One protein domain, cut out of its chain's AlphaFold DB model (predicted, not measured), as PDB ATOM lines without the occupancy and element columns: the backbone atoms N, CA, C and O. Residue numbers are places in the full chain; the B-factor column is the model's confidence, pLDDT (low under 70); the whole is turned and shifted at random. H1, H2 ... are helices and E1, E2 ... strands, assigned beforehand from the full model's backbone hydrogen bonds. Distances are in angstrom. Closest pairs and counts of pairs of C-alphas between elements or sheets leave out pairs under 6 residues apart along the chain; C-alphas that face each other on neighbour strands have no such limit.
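AT A GLANCE: This is residues 31 to 60 and 69 to 147 of the 178 residues of an uncharacterized protein of Calocera viscosa (strain TUFC12733) (UniProt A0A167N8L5). This model has little regular structure: one narrow ribbon, in which long E3 pairs with E2 and then E1, amid long loops, with residues 139 to 147 sticking out as a tail. Three strands and two short helices run E1, E2, H1, H2, E3, with 35 of 109 printed residues; the sheet E1 - E3 - E2 is antiparallel, the class mixed. The whole is loose, radius of gyration of the C-alphas 17.4 A, spanning 59 by 46 by 28 A.

IN THESE COORDINATES: Find C-alpha 31 at (-50.531, -33.496, -37.613), where E1, residues 31 to 35, begins. Next come E2, residues 48 to 55, 23.5 A long, H1, residues 87 to 91, and H2, residues 93 to 97. E3, residues 117 to 128, runs 32.8 A to C-alpha 128 at (-52.192, -31.043, -40.815).

HOW THE PARTS SIT: E3 bends by 55 degrees at residue 125. Look for N 32 and O 127, 3.0 A, between antiparallel E1 and E3, and N 50 and O 122, 2.8 A, between antiparallel E2 and E3. H1 and H2, not on the sheet, are close but not clearly touching; their closest C-alphas, Gln 89 and Trp 95, are 6.3 A apart. H2's O i to N i+4 pair is within hydrogen-bond range; H1 has 0 of 1, and 1 of 2 O i to N i+3.

THE WHOLE: Residues 61 to 68 are cut out, a 12.3 A gap between C-alphas 60 and 69. Links E1 to E2 and H2 to E3 are long. The pLDDT is under 70 at residues 38 to 44, 58 to 60, 69 to 82 and 93 to 99.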
ATOM      1  N   GLU A  31     -49.728 -34.497 -38.308       92.25
ATOM      2  CA  GLU A  31     -50.531 -33.496 -37.613       92.25
ATOM      3  C   GLU A  31     -49.756 -32.989 -36.398       92.25
ATOM      4  O   GLU A  31     -49.060 -33.751 -35.719       92.25
ATOM      5  N   SER A  32     -49.844 -31.691 -36.129       91.75
ATOM      6  CA  SER A  32     -49.224 -31.100 -34.947       91.75
ATOM      7  C   SER A  32     -50.002 -29.889 -34.444       91.75
ATOM      8  O   SER A  32     -50.989 -29.451 -35.038       91.75
ATOM      9  N   ILE A  33     -49.567 -29.378 -33.293       89.44
ATOM     10  CA  ILE A  33     -50.131 -28.199 -32.644       89.44
ATOM     11  C   ILE A  33     -49.152 -27.039 -32.794       89.44
ATOM     12  O   ILE A  33     -47.948 -27.174 -32.593       89.44
ATOM     13  N   GLY A  34     -49.690 -25.870 -33.090       88.38
ATOM     14  CA  GLY A  34     -48.955 -24.700 -33.527       88.38
ATOM     15  C   GLY A  34     -49.870 -23.489 -33.491       88.38
ATOM     16  O   GLY A  34     -51.091 -23.620 -33.448       88.38
ATOM     17  N   VAL A  35     -49.273 -22.300 -33.439       88.12
ATOM     18  CA  VAL A  35     -50.031 -21.046 -33.360       88.12
ATOM     19  C   VAL A  35     -50.846 -20.873 -34.639       88.12
ATOM     20  O   VAL A  35     -50.296 -21.052 -35.709       88.12
ATOM     21  N   ASP A  36     -52.103 -20.470 -34.578       87.12
ATOM     22  CA  ASP A  36     -52.825 -19.949 -35.735       87.12
ATOM     23  C   ASP A  36     -53.959 -19.024 -35.300       87.12
ATOM     24  O   ASP A  36     -54.244 -18.872 -34.108       87.12
ATOM     25  N   GLN A  37     -54.613 -18.378 -36.259       72.75
ATOM     26  CA  GLN A  37     -55.843 -17.671 -35.956       72.75
ATOM     27  C   GLN A  37     -56.931 -18.690 -35.591       72.75
ATOM     28  O   GLN A  37     -57.251 -19.580 -36.372       72.75
ATOM     29  N   ALA A  38     -57.492 -18.574 -34.385       62.81
ATOM     30  CA  ALA A  38     -58.598 -19.427 -33.979       62.81
ATOM     31  C   ALA A  38     -59.823 -19.120 -34.851       62.81
ATOM     32  O   ALA A  38     -60.300 -17.981 -34.883       62.81
ATOM     33  N   ASP A  39     -60.336 -20.136 -35.542       60.44
ATOM     34  CA  ASP A  39     -61.617 -20.039 -36.227       60.44
ATOM     35  C   ASP A  39     -62.727 -19.700 -35.229       60.44
ATOM     36  O   ASP A  39     -62.760 -20.206 -34.107       60.44
ATOM     37  N   VAL A  40     -63.701 -18.898 -35.659       56.09
ATOM     38  CA  VAL A  40     -64.843 -18.462 -34.828       56.09
ATOM     39  C   VAL A  40     -65.658 -19.650 -34.280       56.09
ATOM     40  O   VAL A  40     -66.390 -19.514 -33.303       56.09
ATOM     41  N   LEU A  41     -65.527 -20.830 -34.894       59.44
ATOM     42  CA  LEU A  41     -66.223 -22.065 -34.522       59.44
ATOM     43  C   LEU A  41     -65.395 -23.003 -33.633       59.44
ATOM     44  O   LEU A  41     -65.899 -24.049 -33.211       59.44
ATOM     45  N   ALA A  42     -64.130 -22.677 -33.365       63.09
ATOM     46  CA  ALA A  42     -63.263 -23.533 -32.577       63.09
ATOM     47  C   ALA A  42     -63.728 -23.551 -31.112       63.09
ATOM     48  O   ALA A  42     -63.849 -22.526 -30.442       63.09
ATOM     49  N   LYS A  43     -64.027 -24.755 -30.617       68.88
ATOM     50  CA  LYS A  43     -64.422 -24.974 -29.222       68.88
ATOM     51  C   LYS A  43     -63.225 -24.738 -28.310       68.88
ATOM     52  O   LYS A  43     -62.108 -25.118 -28.646       68.88
ATOM     53  N   GLU A  44     -63.492 -24.239 -27.106       69.75
ATOM     54  CA  GLU A  44     -62.482 -23.988 -26.067       69.75
ATOM     55  C   GLU A  44     -61.590 -25.209 -25.785       69.75
ATOM     56  O   GLU A  44     -60.402 -25.058 -25.533       69.75
ATOM     57  N   ALA A  45     -62.126 -26.429 -25.902       72.44
ATOM     58  CA  ALA A  45     -61.369 -27.669 -25.701       72.44
ATOM     59  C   ALA A  45     -60.240 -27.899 -26.726       72.44
ATOM     60  O   ALA A  45     -59.304 -28.634 -26.429       72.44
ATOM     61  N   ASN A  46     -60.321 -27.280 -27.908       79.88
ATOM     62  CA  ASN A  46     -59.410 -27.518 -29.031       79.88
ATOM     63  C   ASN A  46     -58.387 -26.389 -29.225       79.88
ATOM     64  O   ASN A  46     -57.605 -26.440 -30.173       79.88
ATOM     65  N   ILE A  47     -58.414 -25.360 -28.371       83.00
ATOM     66  CA  ILE A  47     -57.524 -24.204 -28.467       83.00
ATOM     67  C   ILE A  47     -56.602 -24.169 -27.254       83.00
ATOM     68  O   ILE A  47     -57.043 -24.219 -26.106       83.00
ATOM     69  N   LEU A  48     -55.314 -24.001 -27.521       84.69
ATOM     70  CA  LEU A  48     -54.286 -23.758 -26.518       84.69
ATOM     71  C   LEU A  48     -53.861 -22.292 -26.585       84.69
ATOM     72  O   LEU A  48     -53.375 -21.854 -27.617       84.69
ATOM     73  N   SER A  49     -54.037 -21.514 -25.518       84.50
ATOM     74  CA  SER A  49     -53.736 -20.074 -25.555       84.50
ATOM     75  C   SER A  49     -52.441 -19.735 -24.823       84.50
ATOM     76  O   SER A  49     -52.199 -20.211 -23.714       84.50
ATOM     77  N   PHE A  50     -51.618 -18.881 -25.431       83.62
ATOM     78  CA  PHE A  50     -50.382 -18.355 -24.864       83.62
ATOM     79  C   PHE A  50     -50.392 -16.828 -24.874       83.62
ATOM     80  O   PHE A  50     -50.674 -16.204 -25.893       83.62
ATOM     81  N   GLN A  51     -50.030 -16.211 -23.756       82.62
ATOM     82  CA  GLN A  51     -49.979 -14.764 -23.606       82.62
ATOM     83  C   GLN A  51     -48.531 -14.271 -23.621       82.62
ATOM     84  O   GLN A  51     -47.744 -14.613 -22.743       82.62
ATOM     85  N   LEU A  52     -48.187 -13.416 -24.587       81.62
ATOM     86  CA  LEU A  52     -46.887 -12.759 -24.691       81.62
ATOM     87  C   LEU A  52     -47.015 -11.285 -24.290       81.62
ATOM     88  O   LEU A  52     -47.721 -10.515 -24.939       81.62
ATOM     89  N   GLN A  53     -46.306 -10.885 -23.234       80.19
ATOM     90  CA  GLN A  53     -46.208  -9.490 -22.798       80.19
ATOM     91  C   GLN A  53     -44.741  -9.116 -22.633       80.19
ATOM     92  O   GLN A  53     -44.051  -9.652 -21.766       80.19
ATOM     93  N   VAL A  54     -44.253  -8.210 -23.473       76.81
ATOM     94  CA  VAL A  54     -42.849  -7.803 -23.480       76.81
ATOM     95  C   VAL A  54     -42.758  -6.297 -23.677       76.81
ATOM     96  O   VAL A  54     -43.315  -5.766 -24.634       76.81
ATOM     97  N   SER A  55     -42.003  -5.619 -22.815       79.50
ATOM     98  CA  SER A  55     -41.682  -4.196 -22.944       79.50
ATOM     99  C   SER A  55     -40.170  -3.978 -22.994       79.50
ATOM    100  O   SER A  55     -39.403  -4.558 -22.218       79.50
ATOM    101  N   CYS A  56     -39.710  -3.152 -23.936       72.38
ATOM    102  CA  CYS A  56     -38.300  -2.800 -24.057       72.38
ATOM    103  C   CYS A  56     -37.990  -1.547 -23.234       72.38
ATOM    104  O   CYS A  56     -38.207  -0.409 -23.662       72.38
ATOM    105  N   THR A  57     -37.431  -1.764 -22.046       73.25
ATOM    106  CA  THR A  57     -36.945  -0.686 -21.184       73.25
ATOM    107  C   THR A  57     -35.464  -0.412 -21.438       73.25
ATOM    108  O   THR A  57     -34.687  -1.295 -21.805       73.25
ATOM    109  N   ARG A  58     -35.041   0.844 -21.258       67.25
ATOM    110  CA  ARG A  58     -33.632   1.220 -21.395       67.25
ATOM    111  C   ARG A  58     -32.821   0.584 -20.265       67.25
ATOM    112  O   ARG A  58     -32.921   1.008 -19.114       67.25
ATOM    113  N   CYS A  59     -31.958  -0.372 -20.596       55.66
ATOM    114  CA  CYS A  59     -30.955  -0.848 -19.652       55.66
ATOM    115  C   CYS A  59     -29.985   0.296 -19.320       55.66
ATOM    116  O   CYS A  59     -29.421   0.933 -20.217       55.66
ATOM    117  N   ARG A  60     -29.768   0.566 -18.028       54.22
ATOM    118  CA  ARG A  60     -28.600   1.352 -17.609       54.22
ATOM    119  C   ARG A  60     -27.350   0.535 -17.963       54.22
ATOM    120  O   ARG A  60     -27.376  -0.678 -17.752       54.22
ATOM    121  N   PRO A  69     -27.597  -6.087 -26.062       45.06
ATOM    122  CA  PRO A  69     -28.596  -6.849 -26.786       45.06
ATOM    123  C   PRO A  69     -29.918  -6.088 -26.690       45.06
ATOM    124  O   PRO A  69     -30.584  -6.065 -25.663       45.06
ATOM    125  N   THR A  70     -30.313  -5.459 -27.796       47.66
ATOM    126  CA  THR A  70     -31.648  -4.863 -28.003       47.66
ATOM    127  C   THR A  70     -32.721  -5.940 -28.268       47.66
ATOM    128  O   THR A  70     -33.668  -5.723 -29.017       47.66
ATOM    129  N   CYS A  71     -32.540  -7.154 -27.745       45.69
ATOM    130  CA  CYS A  71     -33.380  -8.307 -28.063       45.69
ATOM    131  C   CYS A  71     -34.116  -8.733 -26.797       45.69
ATOM    132  O   CYS A  71     -33.480  -9.053 -25.795       45.69
ATOM    133  N   ALA A  72     -35.445  -8.733 -26.840       49.72
ATOM    134  CA  ALA A  72     -36.226  -9.384 -25.808       49.72
ATOM    135  C   ALA A  72     -36.164 -10.894 -26.052       49.72
ATOM    136  O   ALA A  72     -36.781 -11.413 -26.980       49.72
ATOM    137  N   THR A  73     -35.372 -11.592 -25.248       42.72
ATOM    138  CA  THR A  73     -35.388 -13.055 -25.181       42.72
ATOM    139  C   THR A  73     -36.389 -13.449 -24.102       42.72
ATOM    140  O   THR A  73     -36.351 -12.885 -23.007       42.72
ATOM    141  N   ILE A  74     -37.288 -14.395 -24.388       49.19
ATOM    142  CA  ILE A  74     -38.114 -15.019 -23.346       49.19
ATOM    143  C   ILE A  74     -37.128 -15.664 -22.362       49.19
ATOM    144  O   ILE A  74     -36.351 -16.522 -22.782       49.19
ATOM    145  N   PRO A  75     -37.058 -15.237 -21.085       43.41
ATOM    146  CA  PRO A  75     -36.091 -15.818 -20.170       43.41
ATOM    147  C   PRO A  75     -36.397 -17.314 -20.000       43.41
ATOM    148  O   PRO A  75     -37.568 -17.696 -19.988       43.41
ATOM    149  N   PRO A  76     -35.383 -18.175 -19.821       42.06
ATOM    150  CA  PRO A  76     -35.569 -19.627 -19.745       42.06
ATOM    151  C   PRO A  76     -36.490 -20.075 -18.594       42.06
ATOM    152  O   PRO A  76     -36.996 -21.188 -18.616       42.06
ATOM    153  N   SER A  77     -36.764 -19.206 -17.612       40.41
ATOM    154  CA  SER A  77     -37.739 -19.438 -16.537       40.41
ATOM    155  C   SER A  77     -39.192 -19.069 -16.890       40.41
ATOM    156  O   SER A  77     -40.076 -19.229 -16.050       40.41
ATOM    157  N   ALA A  78     -39.458 -18.501 -18.070       44.97
ATOM    158  CA  ALA A  78     -40.774 -18.016 -18.487       44.97
ATOM    159  C   ALA A  78     -41.650 -18.954 -19.342       44.97
ATOM    160  O   ALA A  78     -42.831 -18.622 -19.440       44.97
ATOM    161  N   PRO A  79     -41.219 -20.098 -19.919       49.03
ATOM    162  CA  PRO A  79     -42.121 -20.864 -20.784       49.03
ATOM    163  C   PRO A  79     -43.333 -21.420 -20.010       49.03
ATOM    164  O   PRO A  79     -44.436 -21.448 -20.542       49.03
ATOM    165  N   HIS A  80     -43.173 -21.706 -18.711       44.50
ATOM    166  CA  HIS A  80     -44.253 -22.108 -17.792       44.50
ATOM    167  C   HIS A  80     -45.256 -20.985 -17.457       44.50
ATOM    168  O   HIS A  80     -46.311 -21.258 -16.896       44.50
ATOM    169  N   LYS A  81     -44.917 -19.714 -17.723       49.94
ATOM    170  CA  LYS A  81     -45.743 -18.538 -17.380       49.94
ATOM    171  C   LYS A  81     -46.534 -17.979 -18.562       49.94
ATOM    172  O   LYS A  81     -47.282 -17.026 -18.376       49.94
ATOM    173  N   LEU A  82     -46.339 -18.527 -19.761       63.78
ATOM    174  CA  LEU A  82     -46.982 -18.031 -20.978       63.78
ATOM    175  C   LEU A  82     -48.319 -18.720 -21.248       63.78
ATOM    176  O   LEU A  82     -49.174 -18.115 -21.884       63.78
ATOM    177  N   TRP A  83     -48.517 -19.959 -20.790       74.12
ATOM    178  CA  TRP A  83     -49.774 -20.671 -21.016       74.12
ATOM    179  C   TRP A  83     -50.922 -20.049 -20.212       74.12
ATOM    180  O   TRP A  83     -50.805 -19.807 -19.010       74.12
ATOM    181  N   HIS A  84     -52.038 -19.805 -20.895       78.75
ATOM    182  CA  HIS A  84     -53.276 -19.297 -20.328       78.75
ATOM    183  C   HIS A  84     -54.384 -20.331 -20.555       78.75
ATOM    184  O   HIS A  84     -54.801 -20.572 -21.690       78.75
ATOM    185  N   SER A  85     -54.852 -20.962 -19.476       72.50
ATOM    186  CA  SER A  85     -55.912 -21.971 -19.534       72.50
ATOM    187  C   SER A  85     -57.241 -21.355 -19.969       72.50
ATOM    188  O   SER A  85     -57.662 -20.346 -19.400       72.50
ATOM    189  N   VAL A  86     -57.937 -21.989 -20.911       76.69
ATOM    190  CA  VAL A  86     -59.253 -21.540 -21.381       76.69
ATOM    191  C   VAL A  86     -60.353 -22.394 -20.740       76.69
ATOM    192  O   VAL A  86     -60.348 -23.622 -20.845       76.69
ATOM    193  N   GLY A  87     -61.303 -21.750 -20.057       77.44
ATOM    194  CA  GLY A  87     -62.502 -22.401 -19.517       77.44
ATOM    195  C   GLY A  87     -62.200 -23.590 -18.594       77.44
ATOM    196  O   GLY A  87     -61.501 -23.465 -17.587       77.44
ATOM    197  N   HIS A  88     -62.728 -24.768 -18.941       75.69
ATOM    198  CA  HIS A  88     -62.593 -25.995 -18.143       75.69
ATOM    199  C   HIS A  88     -61.183 -26.615 -18.138       75.69
ATOM    200  O   HIS A  88     -60.922 -27.495 -17.314       75.69
ATOM    201  N   GLN A  89     -60.266 -26.158 -18.998       76.19
ATOM    202  CA  GLN A  89     -58.884 -26.660 -19.040       76.19
ATOM    203  C   GLN A  89     -58.159 -26.456 -17.701       76.19
ATOM    204  O   GLN A  89     -57.397 -27.319 -17.281       76.19
ATOM    205  N   ALA A  90     -58.467 -25.367 -16.988       71.44
ATOM    206  CA  ALA A  90     -57.880 -25.057 -15.681       71.44
ATOM    207  C   ALA A  90     -58.191 -26.106 -14.598       71.44
ATOM    208  O   ALA A  90     -57.459 -26.233 -13.620       71.44
ATOM    209  N   HIS A  91     -59.295 -26.842 -14.753       71.50
ATOM    210  CA  HIS A  91     -59.800 -27.793 -13.760       71.50
ATOM    211  C   HIS A  91     -59.536 -29.255 -14.133       71.50
ATOM    212  O   HIS A  91     -59.796 -30.150 -13.328       71.50
ATOM    213  N   SER A  92     -59.036 -29.517 -15.343       71.69
ATOM    214  CA  SER A  92     -58.732 -30.869 -15.795       71.69
ATOM    215  C   SER A  92     -57.353 -31.284 -15.297       71.69
ATOM    216  O   SER A  92     -56.346 -30.708 -15.700       71.69
ATOM    217  N   LEU A  93     -57.296 -32.314 -14.448       62.59
ATOM    218  CA  LEU A  93     -56.038 -32.825 -13.887       62.59
ATOM    219  C   LEU A  93     -55.013 -33.151 -14.989       62.59
ATOM    220  O   LEU A  93     -53.844 -32.813 -14.847       62.59
ATOM    221  N   ASN A  94     -55.463 -33.704 -16.119       66.94
ATOM    222  CA  ASN A  94     -54.598 -34.051 -17.253       66.94
ATOM    223  C   ASN A  94     -53.862 -32.831 -17.838       66.94
ATOM    224  O   ASN A  94     -52.718 -32.943 -18.250       66.94
ATOM    225  N   TRP A  95     -54.500 -31.660 -17.842       65.94
ATOM    226  CA  TRP A  95     -53.925 -30.429 -18.396       65.94
ATOM    227  C   TRP A  95     -53.006 -29.718 -17.401       65.94
ATOM    228  O   TRP A  95     -52.112 -28.979 -17.789       65.94
ATOM    229  N   VAL A  96     -53.227 -29.944 -16.107       61.38
ATOM    230  CA  VAL A  96     -52.454 -29.320 -15.027       61.38
ATOM    231  C   VAL A  96     -51.131 -30.053 -14.778       61.38
ATOM    232  O   VAL A  96     -50.157 -29.418 -14.376       61.38
ATOM    233  N   PHE A  97     -51.076 -31.371 -15.005       59.69
ATOM    234  CA  PHE A  97     -49.865 -32.168 -14.772       59.69
ATOM    235  C   PHE A  97     -48.886 -32.177 -15.951       59.69
ATOM    236  O   PHE A  97     -47.679 -32.254 -15.715       59.69
ATOM    237  N   ASP A  98     -49.371 -32.049 -17.188       66.00
ATOM    238  CA  ASP A  98     -48.504 -31.973 -18.362       66.00
ATOM    239  C   ASP A  98     -48.057 -30.535 -18.615       66.00
ATOM    240  O   ASP A  98     -48.854 -29.613 -18.765       66.00
ATOM    241  N   LEU A  99     -46.748 -30.315 -18.678       63.84
ATOM    242  CA  LEU A  99     -46.200 -28.975 -18.802       63.84
ATOM    243  C   LEU A  99     -46.305 -28.461 -20.249       63.84
ATOM    244  O   LEU A  99     -45.498 -28.807 -21.111       63.84
ATOM    245  N   HIS A 100     -47.278 -27.587 -20.504       75.25
ATOM    246  CA  HIS A 100     -47.512 -26.987 -21.819       75.25
ATOM    247  C   HIS A 100     -46.467 -25.898 -22.080       75.25
ATOM    248  O   HIS A 100     -46.586 -24.766 -21.611       75.25
ATOM    249  N   THR A 101     -45.405 -26.251 -22.800       75.56
ATOM    250  CA  THR A 101     -44.279 -25.353 -23.085       75.56
ATOM    251  C   THR A 101     -43.918 -25.358 -24.559       75.56
ATOM    252  O   THR A 101     -44.257 -26.271 -25.306       75.56
ATOM    253  N   VAL A 102     -43.218 -24.305 -24.976       78.50
ATOM    254  CA  VAL A 102     -42.587 -24.244 -26.294       78.50
ATOM    255  C   VAL A 102     -41.400 -25.206 -26.312       78.50
ATOM    256  O   VAL A 102     -40.568 -25.155 -25.407       78.50
ATOM    257  N   THR A 103     -41.309 -26.039 -27.352       80.44
ATOM    258  CA  THR A 103     -40.272 -27.074 -27.503       80.44
ATOM    259  C   THR A 103     -38.853 -26.519 -27.388       80.44
ATOM    260  O   THR A 103     -38.023 -27.097 -26.693       80.44
ATOM    261  N   GLU A 104     -38.578 -25.382 -28.036       80.56
ATOM    262  CA  GLU A 104     -37.289 -24.694 -27.946       80.56
ATOM    263  C   GLU A 104     -37.477 -23.317 -27.283       80.56
ATOM    264  O   GLU A 104     -38.082 -22.419 -27.878       80.56
ATOM    265  N   PRO A 105     -36.971 -23.109 -26.055       71.94
ATOM    266  CA  PRO A 105     -37.187 -21.863 -25.319       71.94
ATOM    267  C   PRO A 105     -36.348 -20.688 -25.846       71.94
ATOM    268  O   PRO A 105     -36.683 -19.535 -25.583       71.94
ATOM    269  N   ASN A 106     -35.269 -20.946 -26.595       73.00
ATOM    270  CA  ASN A 106     -34.319 -19.919 -27.043       73.00
ATOM    271  C   ASN A 106     -34.594 -19.403 -28.465       73.00
ATOM    272  O   ASN A 106     -33.666 -19.131 -29.227       73.00
ATOM    273  N   ILE A 107     -35.865 -19.245 -28.836       79.19
ATOM    274  CA  ILE A 107     -36.247 -18.657 -30.125       79.19
ATOM    275  C   ILE A 107     -36.398 -17.140 -29.966       79.19
ATOM    276  O   ILE A 107     -37.173 -16.648 -29.144       79.19
ATOM    277  N   VAL A 108     -35.669 -16.369 -30.777       79.75
ATOM    278  CA  VAL A 108     -35.839 -14.909 -30.841       79.75
ATOM    279  C   VAL A 108     -37.057 -14.592 -31.706       79.75
ATOM    280  O   VAL A 108     -36.981 -14.669 -32.927       79.75
ATOM    281  N   LEU A 109     -38.168 -14.211 -31.072       81.94
ATOM    282  CA  LEU A 109     -39.403 -13.850 -31.779       81.94
ATOM    283  C   LEU A 109     -39.370 -12.418 -32.327       81.94
ATOM    284  O   LEU A 109     -39.788 -12.165 -33.453       81.94
ATOM    285  N   LEU A 110     -38.900 -11.461 -31.519       78.00
ATOM    286  CA  LEU A 110     -39.028 -10.028 -31.789       78.00
ATOM    287  C   LEU A 110     -37.756  -9.288 -31.363       78.00
ATOM    288  O   LEU A 110     -37.151  -9.587 -30.330       78.00
ATOM    289  N   LYS A 111     -37.373  -8.267 -32.132       80.81
ATOM    290  CA  LYS A 111     -36.341  -7.295 -31.748       80.81
ATOM    291  C   LYS A 111     -37.005  -5.939 -31.581       80.81
ATOM    292  O   LYS A 111     -37.454  -5.351 -32.560       80.81
ATOM    293  N   LEU A 112     -37.074  -5.473 -30.341       77.31
ATOM    294  CA  LEU A 112     -37.753  -4.237 -29.976       77.31
ATOM    295  C   LEU A 112     -36.735  -3.117 -29.788       77.31
ATOM    296  O   LEU A 112     -35.639  -3.336 -29.280       77.31
ATOM    297  N   ARG A 113     -37.098  -1.905 -30.187       78.56
ATOM    298  CA  ARG A 113     -36.405  -0.673 -29.808       78.56
ATOM    299  C   ARG A 113     -37.016  -0.101 -28.532       78.56
ATOM    300  O   ARG A 113     -38.071  -0.532 -28.084       78.56
ATOM    301  N   TRP A 114     -36.301   0.842 -27.927       80.00
ATOM    302  CA  TRP A 114     -36.718   1.484 -26.683       80.00
ATOM    303  C   TRP A 114     -38.144   2.048 -26.793       80.00
ATOM    304  O   TRP A 114     -38.509   2.573 -27.843       80.00
ATOM    305  N   GLU A 115     -38.920   1.891 -25.715       79.69
ATOM    306  CA  GLU A 115     -40.339   2.284 -25.595       79.69
ATOM    307  C   GLU A 115     -41.307   1.483 -26.471       79.69
ATOM    308  O   GLU A 115     -42.497   1.782 -26.514       79.69
ATOM    309  N   GLN A 116     -40.835   0.428 -27.138       82.25
ATOM    310  CA  GLN A 116     -41.729  -0.511 -27.799       82.25
ATOM    311  C   GLN A 116     -42.207  -1.571 -26.813       82.25
ATOM    312  O   GLN A 116     -41.416  -2.203 -26.103       82.25
ATOM    313  N   GLU A 117     -43.516  -1.783 -26.825       81.81
ATOM    314  CA  GLU A 117     -44.191  -2.825 -26.069       81.81
ATOM    315  C   GLU A 117     -45.023  -3.678 -27.018       81.81
ATOM    316  O   GLU A 117     -45.611  -3.181 -27.979       81.81
ATOM    317  N   VAL A 118     -45.048  -4.979 -26.751       81.19
ATOM    318  CA  VAL A 118     -45.859  -5.940 -27.490       81.19
ATOM    319  C   VAL A 118     -46.690  -6.730 -26.495       81.19
ATOM    320  O   VAL A 118     -46.167  -7.355 -25.570       81.19
ATOM    321  N   HIS A 119     -47.999  -6.696 -26.725       84.19
ATOM    322  CA  HIS A 119     -48.993  -7.516 -26.054       84.19
ATOM    323  C   HIS A 119     -49.699  -8.352 -27.114       84.19
ATOM    324  O   HIS A 119     -50.290  -7.800 -28.040       84.19
ATOM    325  N   ALA A 120     -49.583  -9.673 -27.019       81.12
ATOM    326  CA  ALA A 120     -50.203 -10.586 -27.965       81.12
ATOM    327  C   ALA A 120     -50.775 -11.804 -27.241       81.12
ATOM    328  O   ALA A 120     -50.154 -12.348 -26.325       81.12
ATOM    329  N   MET A 121     -51.949 -12.242 -27.690       83.19
ATOM    330  CA  MET A 121     -52.512 -13.544 -27.356       83.19
ATOM    331  C   MET A 121     -52.355 -14.441 -28.578       83.19
ATOM    332  O   MET A 121     -52.765 -14.079 -29.679       83.19
ATOM    333  N   LEU A 122     -51.719 -15.586 -28.385       84.38
ATOM    334  CA  LEU A 122     -51.459 -16.575 -29.415       84.38
ATOM    335  C   LEU A 122     -52.364 -17.764 -29.140       84.38
ATOM    336  O   LEU A 122     -52.295 -18.358 -28.067       84.38
ATOM    337  N   HIS A 123     -53.203 -18.113 -30.101       87.19
ATOM    338  CA  HIS A 123     -54.001 -19.326 -30.035       87.19
ATOM    339  C   HIS A 123     -53.287 -20.402 -30.833       87.19
ATOM    340  O   HIS A 123     -52.802 -20.139 -31.924       87.19
ATOM    341  N   CYS A 124     -53.187 -21.598 -30.282       87.81
ATOM    342  CA  CYS A 124     -52.660 -22.764 -30.954       87.81
ATOM    343  C   CYS A 124     -53.811 -23.711 -31.259       87.81
ATOM    344  O   CYS A 124     -54.638 -23.990 -30.387       87.81
ATOM    345  N   VAL A 125     -53.838 -24.200 -32.491       89.25
ATOM    346  CA  VAL A 125     -54.823 -25.161 -32.987       89.25
ATOM    347  C   VAL A 125     -54.106 -26.429 -33.421       89.25
ATOM    348  O   VAL A 125     -52.881 -26.458 -33.494       89.25
ATOM    349  N   HIS A 126     -54.860 -27.493 -33.654       88.88
ATOM    350  CA  HIS A 126     -54.345 -28.738 -34.207       88.88
ATOM    351  C   HIS A 126     -54.656 -28.784 -35.701       88.88
ATOM    352  O   HIS A 126     -55.820 -28.629 -36.074       88.88
ATOM    353  N   ALA A 127     -53.644 -29.003 -36.536       90.56
ATOM    354  CA  ALA A 127     -53.805 -29.027 -37.986       90.56
ATOM    355  C   ALA A 127     -52.766 -29.927 -38.674       90.56
ATOM    356  O   ALA A 127     -51.839 -30.448 -38.048       90.56
ATOM    357  N   CYS A 128     -52.962 -30.126 -39.979       92.62
ATOM    358  CA  CYS A 128     -52.192 -31.043 -40.815       92.62
ATOM    359  C   CYS A 128     -51.103 -30.310 -41.615       92.62
ATOM    360  O   CYS A 128     -51.318 -29.209 -42.128       92.62
ATOM    361  N   ALA A 129     -49.941 -30.946 -41.782       92.44
ATOM    362  CA  ALA A 129     -48.806 -30.421 -42.544       92.44
ATOM    363  C   ALA A 129     -49.123 -30.093 -44.009       92.44
ATOM    364  O   ALA A 129     -48.525 -29.173 -44.571       92.44
ATOM    365  N   GLN A 130     -50.114 -30.766 -44.599       92.06
ATOM    366  CA  GLN A 130     -50.584 -30.486 -45.952       92.06
ATOM    367  C   GLN A 130     -51.111 -29.049 -46.114       92.06
ATOM    368  O   GLN A 130     -51.046 -28.497 -47.211       92.06
ATOM    369  N   GLU A 131     -51.643 -28.442 -45.050       91.19
ATOM    370  CA  GLU A 131     -52.163 -27.071 -45.092       91.19
ATOM    371  C   GLU A 131     -51.035 -26.039 -45.040       91.19
ATOM    372  O   GLU A 131     -51.036 -25.062 -45.790       91.19
ATOM    373  N   HIS A 132     -50.061 -26.250 -44.151       91.19
ATOM    374  CA  HIS A 132     -48.908 -25.373 -43.996       91.19
ATOM    375  C   HIS A 132     -47.748 -26.105 -43.311       91.19
ATOM    376  O   HIS A 132     -47.928 -26.835 -42.339       91.19
ATOM    377  N   THR A 133     -46.518 -25.809 -43.734       87.88
ATOM    378  CA  THR A 133     -45.286 -26.454 -43.239       87.88
ATOM    379  C   THR A 133     -45.036 -26.284 -41.741       87.88
ATOM    380  O   THR A 133     -44.343 -27.091 -41.135       87.88
ATOM    381  N   ARG A 134     -45.634 -25.261 -41.120       88.81
ATOM    382  CA  ARG A 134     -45.616 -25.036 -39.659       88.81
ATOM    383  C   ARG A 134     -46.193 -26.208 -38.859       88.81
ATOM    384  O   ARG A 134     -45.864 -26.335 -37.686       88.81
ATOM    385  N   TRP A 135     -47.060 -27.001 -39.488       92.19
ATOM    386  CA  TRP A 135     -47.705 -28.163 -38.888       92.19
ATOM    387  C   TRP A 135     -46.925 -29.454 -39.128       92.19
ATOM    388  O   TRP A 135     -47.303 -30.493 -38.592       92.19
ATOM    389  N   CYS A 136     -45.844 -29.405 -39.910       91.44
ATOM    390  CA  CYS A 136     -44.992 -30.559 -40.130       91.44
ATOM    391  C   CYS A 136     -44.248 -30.908 -38.831       91.44
ATOM    392  O   CYS A 136     -43.449 -30.098 -38.352       91.44
ATOM    393  N   PRO A 137     -44.476 -32.101 -38.253       90.38
ATOM    394  CA  PRO A 137     -43.807 -32.500 -37.019       90.38
ATOM    395  C   PRO A 137     -42.334 -32.865 -37.244       90.38
ATOM    396  O   PRO A 137     -41.553 -32.868 -36.295       90.38
ATOM    397  N   VAL A 138     -41.946 -33.183 -38.486       89.12
ATOM    398  CA  VAL A 138     -40.594 -33.629 -38.831       89.12
ATOM    399  C   VAL A 138     -39.926 -32.599 -39.747       89.12
ATOM    400  O   VAL A 138     -40.264 -32.521 -40.927       89.12
ATOM    401  N   PRO A 139     -38.948 -31.817 -39.254       78.50
ATOM    402  CA  PRO A 139     -38.326 -30.759 -40.053       78.50
ATOM    403  C   PRO A 139     -37.484 -31.304 -41.214       78.50
ATOM    404  O   PRO A 139     -37.361 -30.652 -42.250       78.50
ATOM    405  N   SER A 140     -36.904 -32.496 -41.059       84.88
ATOM    406  CA  SER A 140     -36.064 -33.139 -42.068       84.88
ATOM    407  C   SER A 140     -36.198 -34.656 -41.999       84.88
ATOM    408  O   SER A 140     -35.849 -35.262 -40.990       84.88
ATOM    409  N   LEU A 141     -36.665 -35.269 -43.089       89.81
ATOM    410  CA  LEU A 141     -36.755 -36.720 -43.244       89.81
ATOM    411  C   LEU A 141     -36.163 -37.118 -44.594       89.81
ATOM    412  O   LEU A 141     -36.652 -36.708 -45.650       89.81
ATOM    413  N   THR A 142     -35.120 -37.942 -44.559       91.19
ATOM    414  CA  THR A 142     -34.471 -38.471 -45.761       91.19
ATOM    415  C   THR A 142     -34.195 -39.952 -45.584       91.19
ATOM    416  O   THR A 142     -33.987 -40.418 -44.468       91.19
ATOM    417  N   TYR A 143     -34.182 -40.693 -46.687       93.69
ATOM    418  CA  TYR A 143     -33.733 -42.076 -46.702       93.69
ATOM    419  C   TYR A 143     -32.682 -42.252 -47.799       93.69
ATOM    420  O   TYR A 143     -32.654 -41.511 -48.784       93.69
ATOM    421  N   ARG A 144     -31.801 -43.238 -47.631       92.94
ATOM    422  CA  ARG A 144     -30.800 -43.607 -48.635       92.94
ATOM    423  C   ARG A 144     -30.753 -45.116 -48.789       92.94
ATOM    424  O   ARG A 144     -30.987 -45.846 -47.833       92.94
ATOM    425  N   SER A 145     -30.427 -45.575 -49.991       93.19
ATOM    426  CA  SER A 145     -30.114 -46.991 -50.189       93.19
ATOM    427  C   SER A 145     -28.770 -47.311 -49.538       93.19
ATOM    428  O   SER A 145     -27.851 -46.488 -49.586       93.19
ATOM    429  N   MET A 146     -28.652 -48.498 -48.940       93.25
ATOM    430  CA  MET A 146     -27.380 -48.971 -48.398       93.25
ATOM    431  C   MET A 146     -26.378 -49.144 -49.552       93.25
ATOM    432  O   MET A 146     -26.700 -49.839 -50.520       93.25
ATOM    433  N   PRO A 147     -25.189 -48.516 -49.501       94.00
ATOM    434  CA  PRO A 147     -24.191 -48.705 -50.541       94.00
ATOM    435  C   PRO A 147     -23.691 -50.151 -50.543       94.00
ATOM    436  O   PRO A 147     -23.341 -50.700 -49.499       94.00
TER     437      PRO A 147